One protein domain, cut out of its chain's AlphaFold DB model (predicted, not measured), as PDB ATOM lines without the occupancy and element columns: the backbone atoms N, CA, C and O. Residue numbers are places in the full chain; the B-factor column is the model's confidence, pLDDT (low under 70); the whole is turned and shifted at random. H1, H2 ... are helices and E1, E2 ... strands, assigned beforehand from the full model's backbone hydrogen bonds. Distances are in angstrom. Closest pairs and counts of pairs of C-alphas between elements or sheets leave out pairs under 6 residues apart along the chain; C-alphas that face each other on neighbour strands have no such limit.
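This is residues 7 to 71 of the 83 residues of an uncharacterized protein of Mycobacterium palustre (UniProt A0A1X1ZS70). A small sheet of three strands lies in the middle of a flat body, with the helix H1 over it at one end of the body and the short helix H2 grazing it at the opposite end. At one end of the longest axis lie the turn between E1 and E2, residues 30 to 33, and the link from H2 to E3, residues 59 to 63; at the other lie the link from H1 to E1, residues 20 to 24, and part of the long loop of residues 38 to 51, which has no named element. The printed part has 65 residues, with two named helices and three named strands in the order H1, E1, E2, H2, E3, and its class is mixed, helices and strands. The sheet's order is E2, E1, E3, all antiparallel. The whole is compact, with a radius of gyration of the C-alphas of 11.6 A and spans of 30 by 28 by 13 A.

Find C-alpha 7 at (1.235, 35.654, 19.957); here H1 begins, and it runs through residues 7 to 19, 18.1 A from its first to its last C-alpha. After a tight link of 5 residues, look for E1, residues 25 to 29, which starts at C-alpha 25 at (15.837, 27.074, 23.273) and is 13.3 A long. A tight link of 4 residues leads to E2, residues 34 to 37, 9.8 A from first to last C-alpha. Read on through residues 38 to 51 to H2, residues 52 to 58, 10.0 A long. A tight link of 5 residues then brings you to E3, residues 64 to 69, the longest strand by residues, 14.2 A long, which ends at C-alpha 69 at (16.483, 29.544, 20.177).

Begin with the sheet, where E1 is the inner strand and E2 and E3 are the edge strands. E1 and E2 form a hairpin, antiparallel, with 145 degrees between their directions; look at C-alphas 36 and 26, which face each other at 4.3 A, and at N 35 and O 27, within hydrogen-bond range at 2.8 A. On the other side of E1, E3 is antiparallel to it at 156 degrees; C-alphas 25 and 69 face each other at 4.0 A, and N 26 and O 68 are within hydrogen-bond range at 2.9 A. E2, H2 and E3 make a split strand-helix-strand unit, two strands that run the same way with a helix between them along the chain and E1 between them in the sheet; its crossover is right-handed. Now look at H1, which is on the sheet at a height over the sheet of 10.0 A. It lies over E1 and runs along the strands, at 15 degrees to E1 on the local plane. It only just does not lie over E3 as well, on which 2 of its 13 C-alphas fall. The closest C-alphas of H1 and E2 are those of His 8 and Ile 34, 7.8 A apart. H2 only grazes the sheet, with its residues 52 to 58; its closest approach to E2 is between the C-alphas of Ile 37 and Gln 54, 6.9 A apart. H1 and H2 are apart. In H1 and H2 every pair of O i and N i+4 is within hydrogen-bond range.

The two C-alphas farthest apart are those of Asp 31, between E1 and E2, and Glu 42, between E2 and H2, at 31.6 A. From the first printed C-alpha, of Glu 7, to the last, of His 71, it is 19.4 A. The printed part has no cut. The link from E2 to H2, with 14 residues, is long. The mean pLDDT of the printed part is 94.4, and no printed residue is under 70.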
ATOM      1  N   GLU A   7       1.088  36.133  18.579       91.88
ATOM      2  CA  GLU A   7       1.235  35.654  19.957       91.88
ATOM      3  C   GLU A   7       2.514  34.828  20.146       91.88
ATOM      4  O   GLU A   7       3.225  35.012  21.132       91.88
ATOM      5  N   HIS A   8       2.868  33.982  19.170       92.50
ATOM      6  CA  HIS A   8       4.127  33.237  19.213       92.50
ATOM      7  C   HIS A   8       5.327  34.190  19.183       92.50
ATOM      8  O   HIS A   8       6.272  34.016  19.951       92.50
ATOM      9  N   TYR A   9       5.291  35.215  18.323       91.19
ATOM     10  CA  TYR A   9       6.365  36.207  18.242       91.19
ATOM     11  C   TYR A   9       6.514  36.999  19.543       91.19
ATOM     12  O   TYR A   9       7.638  37.198  20.007       91.19
ATOM     13  N   ASP A  10       5.408  37.437  20.137       94.62
ATOM     14  CA  ASP A  10       5.430  38.213  21.376       94.62
ATOM     15  C   ASP A  10       5.910  37.368  22.558       94.62
ATOM     16  O   ASP A  10       6.746  37.828  23.341       94.62
ATOM     17  N   TRP A  11       5.480  36.104  22.637       94.81
ATOM     18  CA  TRP A  11       5.978  35.164  23.638       94.81
ATOM     19  C   TRP A  11       7.489  34.951  23.505       94.81
ATOM     20  O   TRP A  11       8.221  35.115  24.483       94.81
ATOM     21  N   LEU A  12       7.978  34.656  22.292       93.81
ATOM     22  CA  LEU A  12       9.404  34.416  22.036       93.81
ATOM     23  C   LEU A  12      10.252  35.652  22.365       93.81
ATOM     24  O   LEU A  12      11.303  35.528  22.994       93.81
ATOM     25  N   ARG A  13       9.782  36.856  22.016       91.62
ATOM     26  CA  ARG A  13      10.459  38.119  22.359       91.62
ATOM     27  C   ARG A  13      10.512  38.358  23.861       91.62
ATOM     28  O   ARG A  13      11.560  38.734  24.383       91.62
ATOM     29  N   PHE A  14       9.396  38.152  24.556       93.94
ATOM     30  CA  PHE A  14       9.338  38.351  25.999       93.94
ATOM     31  C   PHE A  14      10.255  37.368  26.728       93.94
ATOM     32  O   PHE A  14      11.011  37.765  27.614       93.94
ATOM     33  N   ARG A  15      10.264  36.099  26.307       94.19
ATOM     34  CA  ARG A  15      11.169  35.091  26.864       94.19
ATOM     35  C   ARG A  15      12.634  35.399  26.589       94.19
ATOM     36  O   ARG A  15      13.423  35.303  27.524       94.19
ATOM     37  N   ALA A  16      12.986  35.849  25.385       91.19
ATOM     38  CA  ALA A  16      14.347  36.290  25.075       91.19
ATOM     39  C   ALA A  16      14.811  37.417  26.014       91.19
ATOM     40  O   ALA A  16      15.907  37.358  26.571       91.19
ATOM     41  N   ALA A  17      13.954  38.415  26.257       91.25
ATOM     42  CA  ALA A  17      14.261  39.512  27.173       91.25
ATOM     43  C   ALA A  17      14.440  39.038  28.626       91.25
ATOM     44  O   ALA A  17      15.320  39.531  29.327       91.25
ATOM     45  N   GLN A  18      13.631  38.074  29.076       94.69
ATOM     46  CA  GLN A  18      13.728  37.503  30.423       94.69
ATOM     47  C   GLN A  18      14.947  36.601  30.624       94.69
ATOM     48  O   GLN A  18      15.450  36.502  31.740       94.69
ATOM     49  N   ALA A  19      15.373  35.900  29.575       93.06
ATOM     50  CA  ALA A  19      16.470  34.944  29.632       93.06
ATOM     51  C   ALA A  19      17.851  35.597  29.509       93.06
ATOM     52  O   ALA A  19      18.840  34.991  29.919       93.06
ATOM     53  N   SER A  20      17.923  36.823  28.977       89.50
ATOM     54  CA  SER A  20      19.176  37.565  28.827       89.50
ATOM     55  C   SER A  20      19.961  37.610  30.152       89.50
ATOM     56  O   SER A  20      19.388  37.961  31.189       89.50
ATOM     57  N   PRO A  21      21.260  37.250  30.155       92.81
ATOM     58  CA  PRO A  21      22.152  37.128  28.996       92.81
ATOM     59  C   PRO A  21      22.305  35.704  28.421       92.81
ATOM     60  O   PRO A  21      23.265  35.462  27.698       92.81
ATOM     61  N   PHE A  22      21.429  34.754  28.754       94.12
ATOM     62  CA  PHE A  22      21.547  33.356  28.325       94.12
ATOM     63  C   PHE A  22      20.698  33.044  27.087       94.12
ATOM     64  O   PHE A  22      19.569  33.522  26.960       94.12
ATOM     65  N   GLU A  23      21.207  32.184  26.206       93.81
ATOM     66  CA  GLU A  23      20.413  31.537  25.167       93.81
ATOM     67  C   GLU A  23      19.394  30.587  25.806       93.81
ATOM     68  O   GLU A  23      19.736  29.704  26.602       93.81
ATOM     69  N   VAL A  24      18.131  30.728  25.409       95.81
ATOM     70  CA  VAL A  24      17.064  29.757  25.669       95.81
ATOM     71  C   VAL A  24      16.629  29.118  24.364       95.81
ATOM     72  O   VAL A  24      16.742  29.724  23.301       95.81
ATOM     73  N   CYS A  25      16.152  27.880  24.443       97.12
ATOM     74  CA  CYS A  25      15.837  27.074  23.273       97.12
ATOM     75  C   CYS A  25      14.627  26.174  23.516       97.12
ATOM     76  O   CYS A  25      14.229  25.923  24.656       97.12
ATOM     77  N   GLY A  26      14.047  25.657  22.442       97.31
ATOM     78  CA  GLY A  26      12.963  24.698  22.539       97.31
ATOM     79  C   GLY A  26      12.346  24.347  21.197       97.31
ATOM     80  O   GLY A  26      12.951  24.520  20.136       97.31
ATOM     81  N   PHE A  27      11.111  23.865  21.258       96.94
ATOM     82  CA  PHE A  27      10.323  23.490  20.093       96.94
ATOM     83  C   PHE A  27       9.048  24.309  19.993       96.94
ATOM     84  O   PHE A  27       8.480  24.747  20.995       96.94
ATOM     85  N   ILE A  28       8.584  24.461  18.762       95.56
ATOM     86  CA  ILE A  28       7.195  24.781  18.467       95.56
ATOM     87  C   ILE A  28       6.550  23.504  17.938       95.56
ATOM     88  O   ILE A  28       7.079  22.862  17.024       95.56
ATOM     89  N   MET A  29       5.429  23.117  18.532       95.38
ATOM     90  CA  MET A  29       4.721  21.882  18.220       95.38
ATOM     91  C   MET A  29       3.699  22.107  17.095       95.38
ATOM     92  O   MET A  29       3.288  23.230  16.816       95.38
ATOM     93  N   ARG A  30       3.246  21.034  16.438       94.69
ATOM     94  CA  ARG A  30       2.258  21.089  15.339       94.69
ATOM     95  C   ARG A  30       0.897  21.655  15.754       94.69
ATOM     96  O   ARG A  30       0.150  22.081  14.879       94.69
ATOM     97  N   ASP A  31       0.580  21.638  17.047       94.00
ATOM     98  CA  ASP A  31      -0.617  22.266  17.617       94.00
ATOM     99  C   ASP A  31      -0.415  23.750  17.984       94.00
ATOM    100  O   ASP A  31      -1.351  24.398  18.442       94.00
ATOM    101  N   GLY A  32       0.787  24.292  17.760       93.75
ATOM    102  CA  GLY A  32       1.176  25.663  18.086       93.75
ATOM    103  C   GLY A  32       1.635  25.884  19.521       93.75
ATOM    104  O   GLY A  32       2.038  26.987  19.872       93.75
ATOM    105  N   SER A  33       1.655  24.857  20.368       94.69
ATOM    106  CA  SER A  33       2.263  25.011  21.688       94.69
ATOM    107  C   SER A  33       3.775  25.255  21.584       94.69
ATOM    108  O   SER A  33       4.470  24.676  20.741       94.69
ATOM    109  N   ILE A  34       4.299  26.120  22.456       95.94
ATOM    110  CA  ILE A  34       5.739  26.362  22.591       95.94
ATOM    111  C   ILE A  34       6.250  25.560  23.787       95.94
ATOM    112  O   ILE A  34       5.775  25.726  24.908       95.94
ATOM    113  N   THR A  35       7.228  24.690  23.547       96.44
ATOM    114  CA  THR A  35       7.863  23.856  24.573       96.44
ATOM    115  C   THR A  35       9.301  24.307  24.784       96.44
ATOM    116  O   THR A  35      10.149  24.087  23.922       96.44
ATOM    117  N   GLU A  36       9.594  24.930  25.927       96.94
ATOM    118  CA  GLU A  36      10.962  25.311  26.308       96.94
ATOM    119  C   GLU A  36      11.755  24.083  26.777       96.94
ATOM    120  O   GLU A  36      11.290  23.297  27.611       96.94
ATOM    121  N   ILE A  37      12.968  23.924  26.248       97.75
ATOM    122  CA  ILE A  37      13.920  22.893  26.655       97.75
ATOM    123  C   ILE A  37      15.098  23.551  27.355       97.75
ATOM    124  O   ILE A  37      15.657  24.548  26.898       97.75
ATOM    125  N   ARG A  38      15.499  22.961  28.480       96.75
ATOM    126  CA  ARG A  38      16.644  23.410  29.255       96.75
ATOM    127  C   ARG A  38      17.891  23.421  28.374       96.75
ATOM    128  O   ARG A  38      18.290  22.379  27.847       96.75
ATOM    129  N   ASN A  39      18.531  24.585  28.304       96.94
ATOM    130  CA  ASN A  39      19.874  24.722  27.768       96.94
ATOM    131  C   ASN A  39      20.883  24.138  28.776       96.94
ATOM    132  O   ASN A  39      20.951  24.573  29.929       96.94
ATOM    133  N   VAL A  40      21.623  23.116  28.354       97.69
ATOM    134  CA  VAL A  40      22.682  22.440  29.119       97.69
ATOM    135  C   VAL A  40      24.066  22.648  28.502       97.69
ATOM    136  O   VAL A  40      24.993  21.910  28.832       97.69
ATOM    137  N   ALA A  41      24.216  23.631  27.608       96.25
ATOM    138  CA  ALA A  41      25.519  24.017  27.089       96.25
ATOM    139  C   ALA A  41      26.461  24.432  28.226       96.25
ATOM    140  O   ALA A  41      26.040  25.035  29.215       96.25
ATOM    141  N   GLU A  42      27.753  24.144  28.058       95.81
ATOM    142  CA  GLU A  42      28.794  24.600  28.983       95.81
ATOM    143  C   GLU A  42      28.890  26.135  29.001       95.81
ATOM    144  O   GLU A  42      29.061  26.729  30.065       95.81
ATOM    145  N   ASN A  43      28.698  26.768  27.836       93.25
ATOM    146  CA  ASN A  43      28.663  28.217  27.670       93.25
ATOM    147  C   ASN A  43      27.295  28.685  27.137       93.25
ATOM    148  O   ASN A  43      27.135  28.889  25.940       93.25
ATOM    149  N   PRO A  44      26.277  28.877  27.990       93.25
ATOM    150  CA  PRO A  44      24.930  29.217  27.530       93.25
ATOM    151  C   PRO A  44      24.776  30.673  27.056       93.25
ATOM    152  O   PRO A  44      23.658  31.103  26.815       93.25
ATOM    153  N   TYR A  45      25.848  31.464  26.976       90.81
ATOM    154  CA  TYR A  45      25.788  32.877  26.577       90.81
ATOM    155  C   TYR A  45      25.745  33.075  25.052       90.81
ATOM    156  O   TYR A  45      25.262  34.106  24.590       90.81
ATOM    157  N   ASP A  46      26.266  32.115  24.286       88.31
ATOM    158  CA  ASP A  46      26.414  32.189  22.824       88.31
ATOM    159  C   ASP A  46      26.113  30.862  22.106       88.31
ATOM    160  O   ASP A  46      26.324  30.734  20.898       88.31
ATOM    161  N   THR A  47      25.651  29.852  22.845       91.25
ATOM    162  CA  THR A  47      25.253  28.572  22.274       91.25
ATOM    163  C   THR A  47      24.178  27.889  23.114       91.25
ATOM    164  O   THR A  47      23.963  28.194  24.296       91.25
ATOM    165  N   PHE A  48      23.526  26.901  22.508       93.81
ATOM    166  CA  PHE A  48      22.578  26.042  23.182       93.81
ATOM    167  C   PHE A  48      22.879  24.565  22.949       93.81
ATOM    168  O   PHE A  48      23.330  24.123  21.895       93.81
ATOM    169  N   THR A  49      22.596  23.763  23.968       96.75
ATOM    170  CA  THR A  49      22.529  22.307  23.865       96.75
ATOM    171  C   THR A  49      21.278  21.875  24.597       96.75
ATOM    172  O   THR A  49      21.130  22.148  25.783       96.75
ATOM    173  N   MET A  50      20.347  21.237  23.897       97.38
ATOM    174  CA  MET A  50      19.090  20.805  24.501       97.38
ATOM    175  C   MET A  50      19.295  19.575  25.391       97.38
ATOM    176  O   MET A  50      19.944  18.609  24.987       97.38
ATOM    177  N   ASP A  51      18.698  19.573  26.586       97.75
ATOM    178  CA  ASP A  51      18.718  18.403  27.469       97.75
ATOM    179  C   ASP A  51      17.945  17.220  26.854       97.75
ATOM    180  O   ASP A  51      16.713  17.143  26.916       97.75
ATOM    181  N   LEU A  52      18.680  16.243  26.315       96.19
ATOM    182  CA  LEU A  52      18.116  15.017  25.740       96.19
ATOM    183  C   LEU A  52      17.220  14.247  26.719       96.19
ATOM    184  O   LEU A  52      16.280  13.585  26.284       96.19
ATOM    185  N   ARG A  53      17.465  14.336  28.034       96.88
ATOM    186  CA  ARG A  53      16.635  13.664  29.048       96.88
ATOM    187  C   ARG A  53      15.282  14.345  29.198       96.88
ATOM    188  O   ARG A  53      14.297  13.677  29.510       96.88
ATOM    189  N   GLN A  54      15.227  15.664  29.012       96.44
ATOM    190  CA  GLN A  54      13.965  16.395  28.992       96.44
ATOM    191  C   GLN A  54      13.186  16.049  27.724       96.44
ATOM    192  O   GLN A  54      12.002  15.720  27.832       96.44
ATOM    193  N   ILE A  55      13.866  16.041  26.571       96.12
ATOM    194  CA  ILE A  55      13.281  15.672  25.275       96.12
ATOM    195  C   ILE A  55      12.676  14.269  25.353       96.12
ATOM    196  O   ILE A  55      11.483  14.104  25.126       96.12
ATOM    197  N   SER A  56      13.458  13.267  25.771       95.44
ATOM    198  CA  SER A  56      13.023  11.865  25.775       95.44
ATOM    199  C   SER A  56      11.838  11.574  26.701       95.44
ATOM    200  O   SER A  56      11.212  10.527  26.580       95.44
ATOM    201  N   ARG A  57      11.579  12.439  27.689       94.62
ATOM    202  CA  ARG A  57      10.522  12.247  28.692       94.62
ATOM    203  C   ARG A  57       9.248  13.028  28.393       94.62
ATOM    204  O   ARG A  57       8.187  12.602  28.834       94.62
ATOM    205  N   HIS A  58       9.358  14.170  27.716       91.06
ATOM    206  CA  HIS A  58       8.265  15.144  27.655       91.06
ATOM    207  C   HIS A  58       7.935  15.624  26.242       91.06
ATOM    208  O   HIS A  58       6.957  16.348  26.081       91.06
ATOM    209  N   VAL A  59       8.722  15.249  25.229       95.50
ATOM    210  CA  VAL A  59       8.526  15.725  23.858       95.50
ATOM    211  C   VAL A  59       8.180  14.562  22.941       95.50
ATOM    212  O   VAL A  59       8.964  13.633  22.760       95.50
ATOM    213  N   ASP A  60       7.007  14.650  22.321       95.94
ATOM    214  CA  ASP A  60       6.652  13.827  21.169       95.94
ATOM    215  C   ASP A  60       7.337  14.404  19.922       95.94
ATOM    216  O   ASP A  60       6.914  15.423  19.370       95.94
ATOM    217  N   VAL A  61       8.432  13.767  19.502       94.06
ATOM    218  CA  VAL A  61       9.280  14.256  18.406       94.06
ATOM    219  C   VAL A  61       8.559  14.295  17.058       94.06
ATOM    220  O   VAL A  61       8.879  15.140  16.225       94.06
ATOM    221  N   GLU A  62       7.540  13.456  16.844       95.88
ATOM    222  CA  GLU A  62       6.755  13.444  15.600       95.88
ATOM    223  C   GLU A  62       5.860  14.691  15.470       95.88
ATOM    224  O   GLU A  62       5.463  15.108  14.371       95.88
ATOM    225  N   ARG A  63       5.575  15.332  16.609       96.00
ATOM    226  CA  ARG A  63       4.773  16.553  16.706       96.00
ATOM    227  C   ARG A  63       5.594  17.832  16.683       96.00
ATOM    228  O   ARG A  63       4.991  18.900  16.732       96.00
ATOM    229  N   ILE A  64       6.917  17.768  16.584       95.69
ATOM    230  CA  ILE A  64       7.734  18.975  16.435       95.69
ATOM    231  C   ILE A  64       7.466  19.579  15.049       95.69
ATOM    232  O   ILE A  64       7.537  18.895  14.026       95.69
ATOM    233  N   ALA A  65       7.131  20.868  15.020       95.31
ATOM    234  CA  ALA A  65       6.994  21.643  13.791       95.31
ATOM    235  C   ALA A  65       8.262  22.454  13.492       95.31
ATOM    236  O   ALA A  65       8.655  22.556  12.332       95.31
ATOM    237  N   ALA A  66       8.901  23.012  14.525       92.88
ATOM    238  CA  ALA A  66      10.120  23.805  14.396       92.88
ATOM    239  C   ALA A  66      10.966  23.785  15.678       92.88
ATOM    240  O   ALA A  66      10.468  23.495  16.768       92.88
ATOM    241  N   ILE A  67      12.239  24.150  15.528       94.69
ATOM    242  CA  ILE A  67      13.167  24.472  16.616       94.69
ATOM    243  C   ILE A  67      13.248  25.994  16.733       94.69
ATOM    244  O   ILE A  67      13.228  26.692  15.720       94.69
ATOM    245  N   TRP A  68      13.359  26.501  17.956       94.38
ATOM    246  CA  TRP A  68      13.674  27.901  18.216       94.38
ATOM    247  C   TRP A  68      14.793  28.012  19.248       94.38
ATOM    248  O   TRP A  68      14.945  27.158  20.124       94.38
ATOM    249  N   HIS A  69      15.553  29.095  19.153       94.12
ATOM    250  CA  HIS A  69      16.483  29.544  20.177       94.12
ATOM    251  C   HIS A  69      16.636  31.066  20.100       94.12
ATOM    252  O   HIS A  69      16.186  31.693  19.136       94.12
ATOM    253  N   THR A  70      17.214  31.670  21.133       91.19
ATOM    254  CA  THR A  70      17.443  33.117  21.210       91.19
ATOM    255  C   THR A  70      18.931  33.422  21.196       91.19
ATOM    256  O   THR A  70      19.660  32.817  21.974       91.19
ATOM    257  N   HIS A  71      19.341  34.442  20.443       85.81
ATOM    258  CA  HIS A  71      20.658  35.060  20.584       85.81
ATOM    259  C   HIS A  71      20.556  36.314  21.471       85.81
ATOM    260  O   HIS A  71      19.923  37.295  21.064       85.81
TER     261      HIS A  71